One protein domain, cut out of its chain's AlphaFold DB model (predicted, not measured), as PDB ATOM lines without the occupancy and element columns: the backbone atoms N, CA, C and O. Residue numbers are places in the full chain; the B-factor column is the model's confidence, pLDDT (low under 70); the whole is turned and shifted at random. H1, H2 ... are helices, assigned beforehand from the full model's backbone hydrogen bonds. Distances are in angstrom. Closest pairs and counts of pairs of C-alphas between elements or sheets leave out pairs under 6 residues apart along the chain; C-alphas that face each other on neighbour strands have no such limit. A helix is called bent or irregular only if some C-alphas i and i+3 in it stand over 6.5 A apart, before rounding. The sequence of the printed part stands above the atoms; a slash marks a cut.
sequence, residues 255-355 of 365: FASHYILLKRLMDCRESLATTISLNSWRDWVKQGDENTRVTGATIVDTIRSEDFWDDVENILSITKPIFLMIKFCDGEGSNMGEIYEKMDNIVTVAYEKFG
ATOM      1  N   PHE A 255      29.409 -27.964 -37.543       63.12
ATOM      2  CA  PHE A 255      30.734 -28.261 -38.092       63.12
ATOM      3  C   PHE A 255      30.925 -27.763 -39.530       63.12
ATOM      4  O   PHE A 255      31.992 -27.243 -39.853       63.12
ATOM      5  N   ALA A 256      29.889 -27.840 -40.371       70.44
ATOM      6  CA  ALA A 256      29.991 -27.446 -41.776       70.44
ATOM      7  C   ALA A 256      30.314 -25.950 -41.951       70.44
ATOM      8  O   ALA A 256      31.166 -25.598 -42.764       70.44
ATOM      9  N   SER A 257      29.707 -25.069 -41.146       74.56
ATOM     10  CA  SER A 257      29.948 -23.621 -41.222       74.56
ATOM     11  C   SER A 257      31.395 -23.245 -40.887       74.56
ATOM     12  O   SER A 257      31.977 -22.408 -41.571       74.56
ATOM     13  N   HIS A 258      31.990 -23.884 -39.873       78.94
ATOM     14  CA  HIS A 258      33.377 -23.624 -39.476       78.94
ATOM     15  C   HIS A 258      34.358 -24.105 -40.550       78.94
ATOM     16  O   HIS A 258      35.287 -23.378 -40.891       78.94
ATOM     17  N   TYR A 259      34.114 -25.281 -41.138       84.88
ATOM     18  CA  TYR A 259      34.920 -25.785 -42.252       84.88
ATOM     19  C   TYR A 259      34.872 -24.848 -43.466       84.88
ATOM     20  O   TYR A 259      35.915 -24.476 -43.997       84.88
ATOM     21  N   ILE A 260      33.671 -24.431 -43.887       80.44
ATOM     22  CA  ILE A 260      33.504 -23.529 -45.036       80.44
ATOM     23  C   ILE A 260      34.207 -22.191 -44.775       80.44
ATOM     24  O   ILE A 260      34.904 -21.700 -45.658       80.44
ATOM     25  N   LEU A 261      34.062 -21.622 -43.573       81.75
ATOM     26  CA  LEU A 261      34.718 -20.369 -43.195       81.75
ATOM     27  C   LEU A 261      36.243 -20.483 -43.268       81.75
ATOM     28  O   LEU A 261      36.876 -19.670 -43.935       81.75
ATOM     29  N   LEU A 262      36.827 -21.494 -42.619       86.56
ATOM     30  CA  LEU A 262      38.278 -21.702 -42.616       86.56
ATOM     31  C   LEU A 262      38.811 -22.000 -44.020       86.56
ATOM     32  O   LEU A 262      39.872 -21.507 -44.397       86.56
ATOM     33  N   LYS A 263      38.055 -22.745 -44.836       84.62
ATOM     34  CA  LYS A 263      38.442 -23.031 -46.220       84.62
ATOM     35  C   LYS A 263      38.465 -21.754 -47.059       84.62
ATOM     36  O   LYS A 263      39.431 -21.524 -47.778       84.62
ATOM     37  N   ARG A 264      37.446 -20.902 -46.917       79.38
ATOM     38  CA  ARG A 264      37.406 -19.582 -47.564       79.38
ATOM     39  C   ARG A 264      38.524 -18.672 -47.068       79.38
ATOM     40  O   ARG A 264      39.124 -17.978 -47.876       79.38
ATOM     41  N   LEU A 265      38.822 -18.701 -45.771       80.44
ATOM     42  CA  LEU A 265      39.918 -17.935 -45.185       80.44
ATOM     43  C   LEU A 265      41.267 -18.317 -45.815       80.44
ATOM     44  O   LEU A 265      42.021 -17.423 -46.187       80.44
ATOM     45  N   MET A 266      41.525 -19.617 -46.008       82.19
ATOM     46  CA  MET A 266      42.708 -20.110 -46.730       82.19
ATOM     47  C   MET A 266      42.746 -19.642 -48.185       82.19
ATOM     48  O   MET A 266      43.778 -19.160 -48.642       82.19
ATOM     49  N   ASP A 267      41.626 -19.745 -48.908       74.75
ATOM     50  CA  ASP A 267      41.551 -19.314 -50.311       74.75
ATOM     51  C   ASP A 267      41.801 -17.797 -50.456       74.75
ATOM     52  O   ASP A 267      42.287 -17.335 -51.487       74.75
ATOM     53  N   CYS A 268      41.509 -17.015 -49.410       80.75
ATOM     54  CA  CYS A 268      41.739 -15.572 -49.357       80.75
ATOM     55  C   CYS A 268      43.095 -15.162 -48.754       80.75
ATOM     56  O   CYS A 268      43.348 -13.959 -48.672       80.75
ATOM     57  N   ARG A 269      43.967 -16.095 -48.336       81.94
ATOM     58  CA  ARG A 269      45.241 -15.790 -47.647       81.94
ATOM     59  C   ARG A 269      46.085 -14.746 -48.387       81.94
ATOM     60  O   ARG A 269      46.468 -13.741 -47.794       81.94
ATOM     61  N   GLU A 270      46.312 -14.945 -49.684       80.31
ATOM     62  CA  GLU A 270      47.130 -14.041 -50.511       80.31
ATOM     63  C   GLU A 270      46.503 -12.649 -50.659       80.31
ATOM     64  O   GLU A 270      47.176 -11.616 -50.569       80.31
ATOM     65  N   SER A 271      45.181 -12.603 -50.839       72.81
ATOM     66  CA  SER A 271      44.438 -11.345 -50.901       72.81
ATOM     67  C   SER A 271      44.530 -10.592 -49.575       72.81
ATOM     68  O   SER A 271      44.810  -9.397 -49.578       72.81
ATOM     69  N   LEU A 272      44.383 -11.290 -48.446       76.31
ATOM     70  CA  LEU A 272      44.515 -10.717 -47.106       76.31
ATOM     71  C   LEU A 272      45.933 -10.187 -46.849       76.31
ATOM     72  O   LEU A 272      46.078  -9.062 -46.369       76.31
ATOM     73  N   ALA A 273      46.968 -10.942 -47.228       77.81
ATOM     74  CA  ALA A 273      48.370 -10.527 -47.124       77.81
ATOM     75  C   ALA A 273      48.667  -9.262 -47.953       77.81
ATOM     76  O   ALA A 273      49.381  -8.351 -47.511       77.81
ATOM     77  N   THR A 274      48.063  -9.167 -49.137       78.38
ATOM     78  CA  THR A 274      48.140  -7.973 -49.984       78.38
ATOM     79  C   THR A 274      47.421  -6.793 -49.330       78.38
ATOM     80  O   THR A 274      48.000  -5.711 -49.218       78.38
ATOM     81  N   THR A 275      46.196  -6.994 -48.829       79.06
ATOM     82  CA  THR A 275      45.384  -5.947 -48.190       79.06
ATOM     83  C   THR A 275      46.103  -5.296 -47.011       79.06
ATOM     84  O   THR A 275      46.164  -4.068 -46.949       79.06
ATOM     85  N   ILE A 276      46.713  -6.083 -46.119       85.31
ATOM     86  CA  ILE A 276      47.439  -5.532 -44.960       85.31
ATOM     87  C   ILE A 276      48.720  -4.775 -45.340       85.31
ATOM     88  O   ILE A 276      49.284  -4.043 -44.523       85.31
ATOM     89  N   SER A 277      49.191  -4.946 -46.575       82.50
ATOM     90  CA  SER A 277      50.380  -4.279 -47.106       82.50
ATOM     91  C   SER A 277      50.052  -2.948 -47.799       82.50
ATOM     92  O   SER A 277      50.966  -2.167 -48.072       82.50
ATOM     93  N   LEU A 278      48.769  -2.650 -48.047       83.81
ATOM     94  CA  LEU A 278      48.328  -1.416 -48.698       83.81
ATOM     95  C   LEU A 278      48.500  -0.179 -47.802       83.81
ATOM     96  O   LEU A 278      48.329  -0.217 -46.581       83.81
ATOM     97  N   ASN A 279      48.763   0.966 -48.436       85.69
ATOM     98  CA  ASN A 279      48.824   2.258 -47.745       85.69
ATOM     99  C   ASN A 279      47.472   2.637 -47.125       85.69
ATOM    100  O   ASN A 279      47.441   3.126 -46.003       85.69
ATOM    101  N   SER A 280      46.364   2.307 -47.797       86.06
ATOM    102  CA  SER A 280      45.006   2.532 -47.289       86.06
ATOM    103  C   SER A 280      44.737   1.815 -45.963       86.06
ATOM    104  O   SER A 280      44.154   2.411 -45.063       86.06
ATOM    105  N   TRP A 281      45.213   0.573 -45.797       87.00
ATOM    106  CA  TRP A 281      45.129  -0.155 -44.523       87.00
ATOM    107  C   TRP A 281      45.899   0.572 -43.419       87.00
ATOM    108  O   TRP A 281      45.390   0.791 -42.321       87.00
ATOM    109  N   ARG A 282      47.126   1.007 -43.724       87.12
ATOM    110  CA  ARG A 282      47.980   1.736 -42.778       87.12
ATOM    111  C   ARG A 282      47.359   3.065 -42.352       87.12
ATOM    112  O   ARG A 282      47.445   3.424 -41.179       87.12
ATOM    113  N   ASP A 283      46.761   3.783 -43.291       89.25
ATOM    114  CA  ASP A 283      46.108   5.061 -43.031       89.25
ATOM    115  C   ASP A 283      44.828   4.868 -42.210       89.25
ATOM    116  O   ASP A 283      44.614   5.612 -41.253       89.25
ATOM    117  N   TRP A 284      44.054   3.813 -42.487       86.75
ATOM    118  CA  TRP A 284      42.890   3.424 -41.685       86.75
ATOM    119  C   TRP A 284      43.264   3.107 -40.229       86.75
ATOM    120  O   TRP A 284      42.676   3.673 -39.308       86.75
ATOM    121  N   VAL A 285      44.299   2.286 -39.999       88.56
ATOM    122  CA  VAL A 285      44.774   1.961 -38.639       88.56
ATOM    123  C   VAL A 285      45.248   3.216 -37.893       88.56
ATOM    124  O   VAL A 285      44.975   3.367 -36.705       88.56
ATOM    125  N   LYS A 286      45.943   4.142 -38.572       88.19
ATOM    126  CA  LYS A 286      46.446   5.387 -37.959       88.19
ATOM    127  C   LYS A 286      45.338   6.368 -37.579       88.19
ATOM    128  O   LYS A 286      45.485   7.075 -36.585       88.19
ATOM    129  N   GLN A 287      44.281   6.442 -38.384       89.19
ATOM    130  CA  GLN A 287      43.159   7.364 -38.182       89.19
ATOM    131  C   GLN A 287      42.109   6.814 -37.205       89.19
ATOM    132  O   GLN A 287      41.298   7.582 -36.690       89.19
ATOM    133  N   GLY A 288      42.122   5.504 -36.946       86.50
ATOM    134  CA  GLY A 288      41.206   4.840 -36.025       86.50
ATOM    135  C   GLY A 288      41.441   5.164 -34.547       86.50
ATOM    136  O   GLY A 288      42.461   5.732 -34.143       86.50
ATOM    137  N   ASP A 289      40.478   4.765 -33.721       90.88
ATOM    138  CA  ASP A 289      40.581   4.809 -32.263       90.88
ATOM    139  C   ASP A 289      41.565   3.750 -31.719       90.88
ATOM    140  O   ASP A 289      42.151   2.957 -32.458       90.88
ATOM    141  N   GLU A 290      41.777   3.740 -30.400       91.50
ATOM    142  CA  GLU A 290      42.701   2.790 -29.763       91.50
ATOM    143  C   GLU A 290      42.309   1.329 -30.029       91.50
ATOM    144  O   GLU A 290      43.167   0.492 -30.306       91.50
ATOM    145  N   ASN A 291      41.009   1.028 -30.034       91.12
ATOM    146  CA  ASN A 291      40.506  -0.314 -30.301       91.12
ATOM    147  C   ASN A 291      40.787  -0.761 -31.746       91.12
ATOM    148  O   ASN A 291      41.189  -1.904 -31.985       91.12
ATOM    149  N   THR A 292      40.634   0.148 -32.709       88.31
ATOM    150  CA  THR A 292      40.955  -0.079 -34.124       88.31
ATOM    151  C   THR A 292      42.446  -0.336 -34.314       88.31
ATOM    152  O   THR A 292      42.821  -1.237 -35.066       88.31
ATOM    153  N   ARG A 293      43.309   0.387 -33.586       89.88
ATOM    154  CA  ARG A 293      44.763   0.163 -33.613       89.88
ATOM    155  C   ARG A 293      45.153  -1.222 -33.104       89.88
ATOM    156  O   ARG A 293      45.886  -1.933 -33.791       89.88
ATOM    157  N   VAL A 294      44.630  -1.623 -31.945       91.06
ATOM    158  CA  VAL A 294      44.900  -2.943 -31.343       91.06
ATOM    159  C   VAL A 294      44.361  -4.080 -32.218       91.06
ATOM    160  O   VAL A 294      45.048  -5.078 -32.448       91.06
ATOM    161  N   THR A 295      43.151  -3.916 -32.753       88.69
ATOM    162  CA  THR A 295      42.532  -4.909 -33.643       88.69
ATOM    163  C   THR A 295      43.310  -5.027 -34.952       88.69
ATOM    164  O   THR A 295      43.627  -6.132 -35.384       88.69
ATOM    165  N   GLY A 296      43.681  -3.897 -35.561       87.75
ATOM    166  CA  GLY A 296      44.478  -3.862 -36.785       87.75
ATOM    167  C   GLY A 296      45.846  -4.526 -36.617       87.75
ATOM    168  O   GLY A 296      46.249  -5.294 -37.487       87.75
ATOM    169  N   ALA A 297      46.526  -4.293 -35.488       90.00
ATOM    170  CA  ALA A 297      47.789  -4.962 -35.166       90.00
ATOM    171  C   ALA A 297      47.608  -6.481 -35.029       90.00
ATOM    172  O   ALA A 297      48.294  -7.239 -35.707       90.00
ATOM    173  N   THR A 298      46.608  -6.918 -34.257       92.12
ATOM    174  CA  THR A 298      46.284  -8.346 -34.097       92.12
ATOM    175  C   THR A 298      45.995  -9.024 -35.442       92.12
ATOM    176  O   THR A 298      46.460 -10.136 -35.685       92.12
ATOM    177  N   ILE A 299      45.255  -8.362 -36.340       88.81
ATOM    178  CA  ILE A 299      44.947  -8.887 -37.683       88.81
ATOM    179  C   ILE A 299      46.224  -9.055 -38.512       88.81
ATOM    180  O   ILE A 299      46.405 -10.093 -39.148       88.81
ATOM    181  N   VAL A 300      47.114  -8.056 -38.500       90.81
ATOM    182  CA  VAL A 300      48.398  -8.112 -39.215       90.81
ATOM    183  C   VAL A 300      49.262  -9.255 -38.688       90.81
ATOM    184  O   VAL A 300      49.794 -10.020 -39.491       90.81
ATOM    185  N   ASP A 301      49.369  -9.389 -37.367       93.19
ATOM    186  CA  ASP A 301      50.156 -10.447 -36.729       93.19
ATOM    187  C   ASP A 301      49.580 -11.834 -37.044       93.19
ATOM    188  O   ASP A 301      50.324 -12.753 -37.376       93.19
ATOM    189  N   THR A 302      48.251 -11.970 -37.038       89.69
ATOM    190  CA  THR A 302      47.564 -13.229 -37.373       89.69
ATOM    191  C   THR A 302      47.770 -13.614 -38.839       89.69
ATOM    192  O   THR A 302      48.141 -14.746 -39.126       89.69
ATOM    193  N   ILE A 303      47.583 -12.682 -39.783       88.19
ATOM    194  CA  ILE A 303      47.736 -12.957 -41.225       88.19
ATOM    195  C   ILE A 303      49.193 -13.274 -41.589       88.19
ATOM    196  O   ILE A 303      49.433 -14.015 -42.540       88.19
ATOM    197  N   ARG A 304      50.170 -12.725 -40.859       91.19
ATOM    198  CA  ARG A 304      51.602 -12.992 -41.085       91.19
ATOM    199  C   ARG A 304      52.127 -14.230 -40.364       91.19
ATOM    200  O   ARG A 304      53.258 -14.626 -40.625       91.19
ATOM    201  N   SER A 305      51.356 -14.795 -39.443       94.88
ATOM    202  CA  SER A 305      51.761 -15.967 -38.678       94.88
ATOM    203  C   SER A 305      51.642 -17.225 -39.533       94.88
ATOM    204  O   SER A 305      50.537 -17.628 -39.888       94.88
ATOM    205  N   GLU A 306      52.770 -17.858 -39.848       93.50
ATOM    206  CA  GLU A 306      52.777 -19.163 -40.522       93.50
ATOM    207  C   GLU A 306      52.156 -20.246 -39.633       93.50
ATOM    208  O   GLU A 306      51.316 -21.001 -40.111       93.50
ATOM    209  N   ASP A 307      52.443 -20.230 -38.325       93.88
ATOM    210  CA  ASP A 307      51.872 -21.177 -37.356       93.88
ATOM    211  C   ASP A 307      50.332 -21.149 -37.369       93.88
ATOM    212  O   ASP A 307      49.677 -22.187 -37.306       93.88
ATOM    213  N   PHE A 308      49.733 -19.958 -37.502       93.25
ATOM    214  CA  PHE A 308      48.278 -19.821 -37.612       93.25
ATOM    215  C   PHE A 308      47.736 -20.505 -38.873       93.25
ATOM    216  O   PHE A 308      46.712 -21.187 -38.817       93.25
ATOM    217  N   TRP A 309      48.396 -20.319 -40.016       93.12
ATOM    218  CA  TRP A 309      47.960 -20.923 -41.275       93.12
ATOM    219  C   TRP A 309      48.162 -22.437 -41.285       93.12
ATOM    220  O   TRP A 309      47.281 -23.148 -41.774       93.12
ATOM    221  N   ASP A 310      49.248 -22.922 -40.686       93.12
ATOM    222  CA  ASP A 310      49.505 -24.349 -40.489       93.12
ATOM    223  C   ASP A 310      48.423 -24.980 -39.598       93.12
ATOM    224  O   ASP A 310      47.876 -26.038 -39.924       93.12
ATOM    225  N   ASP A 311      48.025 -24.311 -38.511       91.38
ATOM    226  CA  ASP A 311      46.912 -24.747 -37.661       91.38
ATOM    227  C   ASP A 311      45.584 -24.802 -38.433       91.38
ATOM    228  O   ASP A 311      44.834 -25.781 -38.332       91.38
ATOM    229  N   VAL A 312      45.286 -23.782 -39.246       87.31
ATOM    230  CA  VAL A 312      44.083 -23.762 -40.091       87.31
ATOM    231  C   VAL A 312      44.109 -24.903 -41.114       87.31
ATOM    232  O   VAL A 312      43.091 -25.583 -41.291       87.31
ATOM    233  N   GLU A 313      45.246 -25.161 -41.761       91.25
ATOM    234  CA  GLU A 313      45.405 -26.275 -42.700       91.25
ATOM    235  C   GLU A 313      45.226 -27.629 -42.003       91.25
ATOM    236  O   GLU A 313      44.495 -28.497 -42.502       91.25
ATOM    237  N   ASN A 314      45.805 -27.795 -40.814       87.19
ATOM    238  CA  ASN A 314      45.645 -28.995 -40.001       87.19
ATOM    239  C   ASN A 314      44.171 -29.244 -39.664       87.19
ATOM    240  O   ASN A 314      43.662 -30.345 -39.924       87.19
ATOM    241  N   ILE A 315      43.462 -28.217 -39.179       86.44
ATOM    242  CA  ILE A 315      42.024 -28.280 -38.878       86.44
ATOM    243  C   ILE A 315      41.232 -28.660 -40.130       86.44
ATOM    244  O   ILE A 315      40.384 -29.556 -40.069       86.44
ATOM    245  N   LEU A 316      41.504 -28.029 -41.275       86.19
ATOM    246  CA  LEU A 316      40.841 -28.355 -42.538       86.19
ATOM    247  C   LEU A 316      41.120 -29.792 -42.971       86.19
ATOM    248  O   LEU A 316      40.207 -30.470 -43.437       86.19
ATOM    249  N   SER A 317      42.340 -30.292 -42.782       85.25
ATOM    250  CA  SER A 317      42.697 -31.664 -43.147       85.25
ATOM    251  C   SER A 317      41.925 -32.708 -42.327       85.25
ATOM    252  O   SER A 317      41.514 -33.728 -42.882       85.25
ATOM    253  N   ILE A 318      41.675 -32.426 -41.041       83.19
ATOM    254  CA  ILE A 318      40.903 -33.280 -40.124       83.19
ATOM    255  C   ILE A 318      39.409 -33.213 -40.447       83.19
ATOM    256  O   ILE A 318      38.707 -34.223 -40.458       83.19
ATOM    257  N   THR A 319      38.905 -32.009 -40.705       84.69
ATOM    258  CA  THR A 319      37.465 -31.758 -40.837       84.69
ATOM    259  C   THR A 319      36.936 -31.991 -42.250       84.69
ATOM    260  O   THR A 319      35.755 -32.298 -42.402       84.69
ATOM    261  N   LYS A 320      37.784 -31.936 -43.285       84.38
ATOM    262  CA  LYS A 320      37.419 -32.211 -44.686       84.38
ATOM    263  C   LYS A 320      36.688 -33.543 -44.892       84.38
ATOM    264  O   LYS A 320      35.626 -33.513 -45.513       84.38
ATOM    265  N   PRO A 321      37.180 -34.703 -44.419       82.81
ATOM    266  CA  PRO A 321      36.490 -35.967 -44.658       82.81
ATOM    267  C   PRO A 321      35.142 -36.037 -43.913       82.81
ATOM    268  O   PRO A 321      34.170 -36.541 -44.472       82.81
ATOM    269  N   ILE A 322      35.035 -35.426 -42.724       82.69
ATOM    270  CA  ILE A 322      33.769 -35.285 -41.982       82.69
ATOM    271  C   ILE A 322      32.780 -34.413 -42.767       82.69
ATOM    272  O   ILE A 322      31.630 -34.796 -42.957       82.69
ATOM    273  N   PHE A 323      33.234 -33.262 -43.266       82.25
ATOM    274  CA  PHE A 323      32.425 -32.353 -44.077       82.25
ATOM    275  C   PHE A 323      31.911 -33.026 -45.357       82.25
ATOM    276  O   PHE A 323      30.736 -32.887 -45.690       82.25
ATOM    277  N   LEU A 324      32.766 -33.777 -46.060       81.12
ATOM    278  CA  LEU A 324      32.376 -34.501 -47.271       81.12
ATOM    279  C   LEU A 324      31.358 -35.610 -46.983       81.12
ATOM    280  O   LEU A 324      30.463 -35.818 -47.798       81.12
ATOM    281  N   MET A 325      31.467 -36.294 -45.843       82.75
ATOM    282  CA  MET A 325      30.476 -37.287 -45.427       82.75
ATOM    283  C   MET A 325      29.138 -36.636 -45.076       82.75
ATOM    284  O   MET A 325      28.121 -37.094 -45.578       82.75
ATOM    285  N   ILE A 326      29.128 -35.524 -44.332       77.06
ATOM    286  CA  ILE A 326      27.886 -34.776 -44.060       77.06
ATOM    287  C   ILE A 326      27.237 -34.321 -45.374       77.06
ATOM    288  O   ILE A 326      26.055 -34.558 -45.587       77.06
ATOM    289  N   LYS A 327      28.021 -33.762 -46.302       76.06
ATOM    290  CA  LYS A 327      27.521 -33.361 -47.625       76.06
ATOM    291  C   LYS A 327      26.977 -34.541 -48.440       76.06
ATOM    292  O   LYS A 327      26.087 -34.357 -49.261       76.06
ATOM    293  N   PHE A 328      27.529 -35.736 -48.248       76.62
ATOM    294  CA  PHE A 328      27.016 -36.960 -48.856       76.62
ATOM    295  C   PHE A 328      25.695 -37.411 -48.210       76.62
ATOM    296  O   PHE A 328      24.804 -37.854 -48.927       76.62
ATOM    297  N   CYS A 329      25.543 -37.253 -46.891       72.56
ATOM    298  CA  CYS A 329      24.289 -37.525 -46.183       72.56
ATOM    299  C   CYS A 329      23.138 -36.617 -46.637       72.56
ATOM    300  O   CYS A 329      21.995 -37.058 -46.620       72.56
ATOM    301  N   ASP A 330      23.441 -35.392 -47.077       67.75
ATOM    302  CA  ASP A 330      22.453 -34.470 -47.655       67.75
ATOM    303  C   ASP A 330      22.000 -34.879 -49.078       67.75
ATOM    304  O   ASP A 330      21.154 -34.218 -49.679       67.75
ATOM    305  N   GLY A 331      22.571 -35.943 -49.660       65.38
ATOM    306  CA  GLY A 331      22.173 -36.465 -50.967       65.38
ATOM    307  C   GLY A 331      20.881 -37.291 -50.918       65.38
ATOM    308  O   GLY A 331      20.645 -38.048 -49.980       65.38
ATOM    309  N   GLU A 332      20.064 -37.208 -51.971       58.94
ATOM    310  CA  GLU A 332      18.852 -38.026 -52.112       58.94
ATOM    311  C   GLU A 332      19.197 -39.520 -52.311       58.94
ATOM    312  O   GLU A 332      20.112 -39.862 -53.065       58.94
ATOM    313  N   GLY A 333      18.459 -40.429 -51.658       66.62
ATOM    314  CA  GLY A 333      18.580 -41.884 -51.851       66.62
ATOM    315  C   GLY A 333      18.758 -42.709 -50.569       66.62
ATOM    316  O   GLY A 333      18.962 -42.187 -49.474       66.62
ATOM    317  N   SER A 334      18.664 -44.039 -50.695       68.19
ATOM    318  CA  SER A 334      18.906 -44.972 -49.582       68.19
ATOM    319  C   SER A 334      20.410 -45.191 -49.391       68.19
ATOM    320  O   SER A 334      20.978 -46.163 -49.881       68.19
ATOM    321  N   ASN A 335      21.053 -44.265 -48.679       73.06
ATOM    322  CA  ASN A 335      22.518 -44.193 -48.601       73.06
ATOM    323  C   ASN A 335      23.089 -44.693 -47.258       73.06
ATOM    324  O   ASN A 335      24.294 -44.621 -47.035       73.06
ATOM    325  N   MET A 336      22.253 -45.230 -46.356       72.12
ATOM    326  CA  MET A 336      22.656 -45.592 -44.984       72.12
ATOM    327  C   MET A 336      23.846 -46.560 -44.923       72.12
ATOM    328  O   MET A 336      24.746 -46.360 -44.112       72.12
ATOM    329  N   GLY A 337      23.887 -47.584 -45.784       73.44
ATOM    330  CA  GLY A 337      25.014 -48.524 -45.826       73.44
ATOM    331  C   GLY A 337      26.337 -47.852 -46.210       73.44
ATOM    332  O   GLY A 337      27.364 -48.103 -45.584       73.44
ATOM    333  N   GLU A 338      26.296 -46.940 -47.183       75.31
ATOM    334  CA  GLU A 338      27.464 -46.177 -47.635       75.31
ATOM    335  C   GLU A 338      27.904 -45.128 -46.604       75.31
ATOM    336  O   GLU A 338      29.094 -44.838 -46.483       75.31
ATOM    337  N   ILE A 339      26.963 -44.576 -45.830       78.25
ATOM    338  CA  ILE A 339      27.262 -43.656 -44.726       78.25
ATOM    339  C   ILE A 339      28.087 -44.372 -43.651       78.25
ATOM    340  O   ILE A 339      29.124 -43.842 -43.251       78.25
ATOM    341  N   TYR A 340      27.684 -45.576 -43.226       76.69
ATOM    342  CA  TYR A 340      28.445 -46.350 -42.234       76.69
ATOM    343  C   TYR A 340      29.857 -46.684 -42.727       76.69
ATOM    344  O   TYR A 340      30.824 -46.491 -41.994       76.69
ATOM    345  N   GLU A 341      30.002 -47.080 -43.992       77.88
ATOM    346  CA  GLU A 341      31.322 -47.332 -44.580       77.88
ATOM    347  C   GLU A 341      32.192 -46.060 -44.620       77.88
ATOM    348  O   GLU A 341      33.384 -46.092 -44.306       77.88
ATOM    349  N   LYS A 342      31.617 -44.901 -44.967       79.62
ATOM    350  CA  LYS A 342      32.338 -43.616 -44.935       79.62
ATOM    351  C   LYS A 342      32.733 -43.211 -43.515       79.62
ATOM    352  O   LYS A 342      33.826 -42.674 -43.344       79.62
ATOM    353  N   MET A 343      31.888 -43.469 -42.517       80.69
ATOM    354  CA  MET A 343      32.213 -43.225 -41.109       80.69
ATOM    355  C   MET A 343      33.415 -44.065 -40.664       80.69
ATOM    356  O   MET A 343      34.374 -43.495 -40.142       80.69
ATOM    357  N   ASP A 344      33.425 -45.367 -40.950       78.19
ATOM    358  CA  ASP A 344      34.551 -46.253 -40.611       78.19
ATOM    359  C   ASP A 344      35.858 -45.817 -41.298       78.19
ATOM    360  O   ASP A 344      36.936 -45.829 -40.692       78.19
ATOM    361  N   ASN A 345      35.770 -45.347 -42.545       78.75
ATOM    362  CA  ASN A 345      36.915 -44.804 -43.272       78.75
ATOM    363  C   ASN A 345      37.441 -43.497 -42.652       78.75
ATOM    364  O   ASN A 345      38.654 -43.327 -42.528       78.75
ATOM    365  N   ILE A 346      36.563 -42.578 -42.228       80.94
ATOM    366  CA  ILE A 346      36.960 -41.339 -41.528       80.94
ATOM    367  C   ILE A 346      37.694 -41.672 -40.234       80.94
ATOM    368  O   ILE A 346      38.739 -41.088 -39.946       80.94
ATOM    369  N   VAL A 347      37.139 -42.611 -39.470       74.31
ATOM    370  CA  VAL A 347      37.716 -43.082 -38.214       74.31
ATOM    371  C   VAL A 347      39.111 -43.651 -38.475       74.31
ATOM    372  O   VAL A 347      40.069 -43.219 -37.840       74.31
ATOM    373  N   THR A 348      39.261 -44.515 -39.480       71.38
ATOM    374  CA  THR A 348      40.557 -45.092 -39.881       71.38
ATOM    375  C   THR A 348      41.582 -44.022 -40.276       71.38
ATOM    376  O   THR A 348      42.710 -44.040 -39.790       71.38
ATOM    377  N   VAL A 349      41.191 -43.027 -41.081       68.81
ATOM    378  CA  VAL A 349      42.077 -41.910 -41.465       68.81
ATOM    379  C   VAL A 349      42.479 -41.067 -40.249       68.81
ATOM    380  O   VAL A 349      43.627 -40.631 -40.152       68.81
ATOM    381  N   ALA A 350      41.565 -40.849 -39.301       67.88
ATOM    382  CA  ALA A 350      41.871 -40.144 -38.058       67.88
ATOM    383  C   ALA A 350      42.850 -40.940 -37.171       67.88
ATOM    384  O   ALA A 350      43.768 -40.355 -36.592       67.88
ATOM    385  N   TYR A 351      42.697 -42.267 -37.116       67.94
ATOM    386  CA  TYR A 351      43.619 -43.183 -36.436       67.94
ATOM    387  C   TYR A 351      45.031 -43.118 -37.019       67.94
ATOM    388  O   TYR A 351      45.991 -42.884 -36.283       67.94
ATOM    389  N   GLU A 352      45.158 -43.294 -38.334       68.31
ATOM    390  CA  GLU A 352      46.452 -43.363 -39.024       68.31
ATOM    391  C   GLU A 352      47.212 -42.036 -38.980       68.31
ATOM    392  O   GLU A 352      48.437 -42.023 -38.858       68.31
ATOM    393  N   LYS A 353      46.491 -40.915 -39.071       65.94
ATOM    394  CA  LYS A 353      47.103 -39.592 -39.211       65.94
ATOM    395  C   LYS A 353      47.358 -38.891 -37.870       65.94
ATOM    396  O   LYS A 353      48.253 -38.053 -37.805       65.94
ATOM    397  N   PHE A 354      46.615 -39.231 -36.809       63.22
ATOM    398  CA  PHE A 354      46.659 -38.495 -35.533       63.22
ATOM    399  C   PHE A 354      46.777 -39.370 -34.272       63.22
ATOM    400  O   PHE A 354      46.870 -38.824 -33.174       63.22
ATOM    401  N   GLY A 355      46.795 -40.706 -34.382       58.66
ATOM    402  CA  GLY A 355      47.052 -41.601 -33.241       58.66
ATOM    403  C   GLY A 355      45.988 -41.570 -32.131       58.66
ATOM    404  O   GLY A 355      46.303 -41.806 -30.964       58.66
TER     405      GLY A 355
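AT A GLANCE: This is residues 255 to 355 of the 365 residues of the protein "DUF659 domain-containing protein" of Mikania micrantha (UniProt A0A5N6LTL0). The chain of helices runs out along H1 and H2, turns at H3 and comes back along H4 and the long bent helix H5, whose far arm H5b makes a hairpin with H6 at the other end. H1 packs on H5 on both sides of its bend, and residues 330 to 337 stick out. The printed part, 101 residues, is all helix, with six named helices, H1 to H6, and no named strand. It is elongated, 59 by 33 by 22 A, and only just extended, close to loose, with a radius of gyration of the C-alphas of 19.3 A.

HOW THE PARTS SIT: H5, residues 306 to 329, was assigned as one helix by its hydrogen bonds but is bent, with C-alphas 318 and 321 6.9 A apart; its arms H5a, 306 to 318, and H5b, 321 to 329, stand at a steep tilt of 40 degrees. H1, residues 255 to 267, touches H5a, closest C-alphas Tyr 259 and Leu 316 at 6.5 A. H6, residues 336 to 354, touches H5b with residues 339 to 346 alone, in a hairpin at 6 degrees; C-alphas Pro 321 and Ile 346 are closest, 6.2 A apart. H3, residues 279 to 287, and H4, residues 290 to 304, form another hairpin; the C-alphas of Val 285 and Arg 293 are closest, 5.3 A apart. H2, residues 269 to 275, touches H4 at residues 303 to 304 alone, closest C-alphas Ala 273 and Ile 303 at 6.4 A. Every O i to N i+4 pair is within hydrogen-bond range in H1, H2, H3, H4, H5a, H5b and H6.

IN THESE COORDINATES: H1 begins at C-alpha 255 (30.734, -28.261, -38.092). H4 is 21.4 A long, H5a 18.5 A, and H6, 26.8 A, ends at C-alpha 354 (46.659, -38.495, -35.533).

THE WHOLE: The C-alphas of Gln 287 and Gly 337 are the two farthest apart, 59.3 A. The printed part has no cut and no long link. pLDDT is under 70 at residues 255, 330 to 334 and 349 to 355.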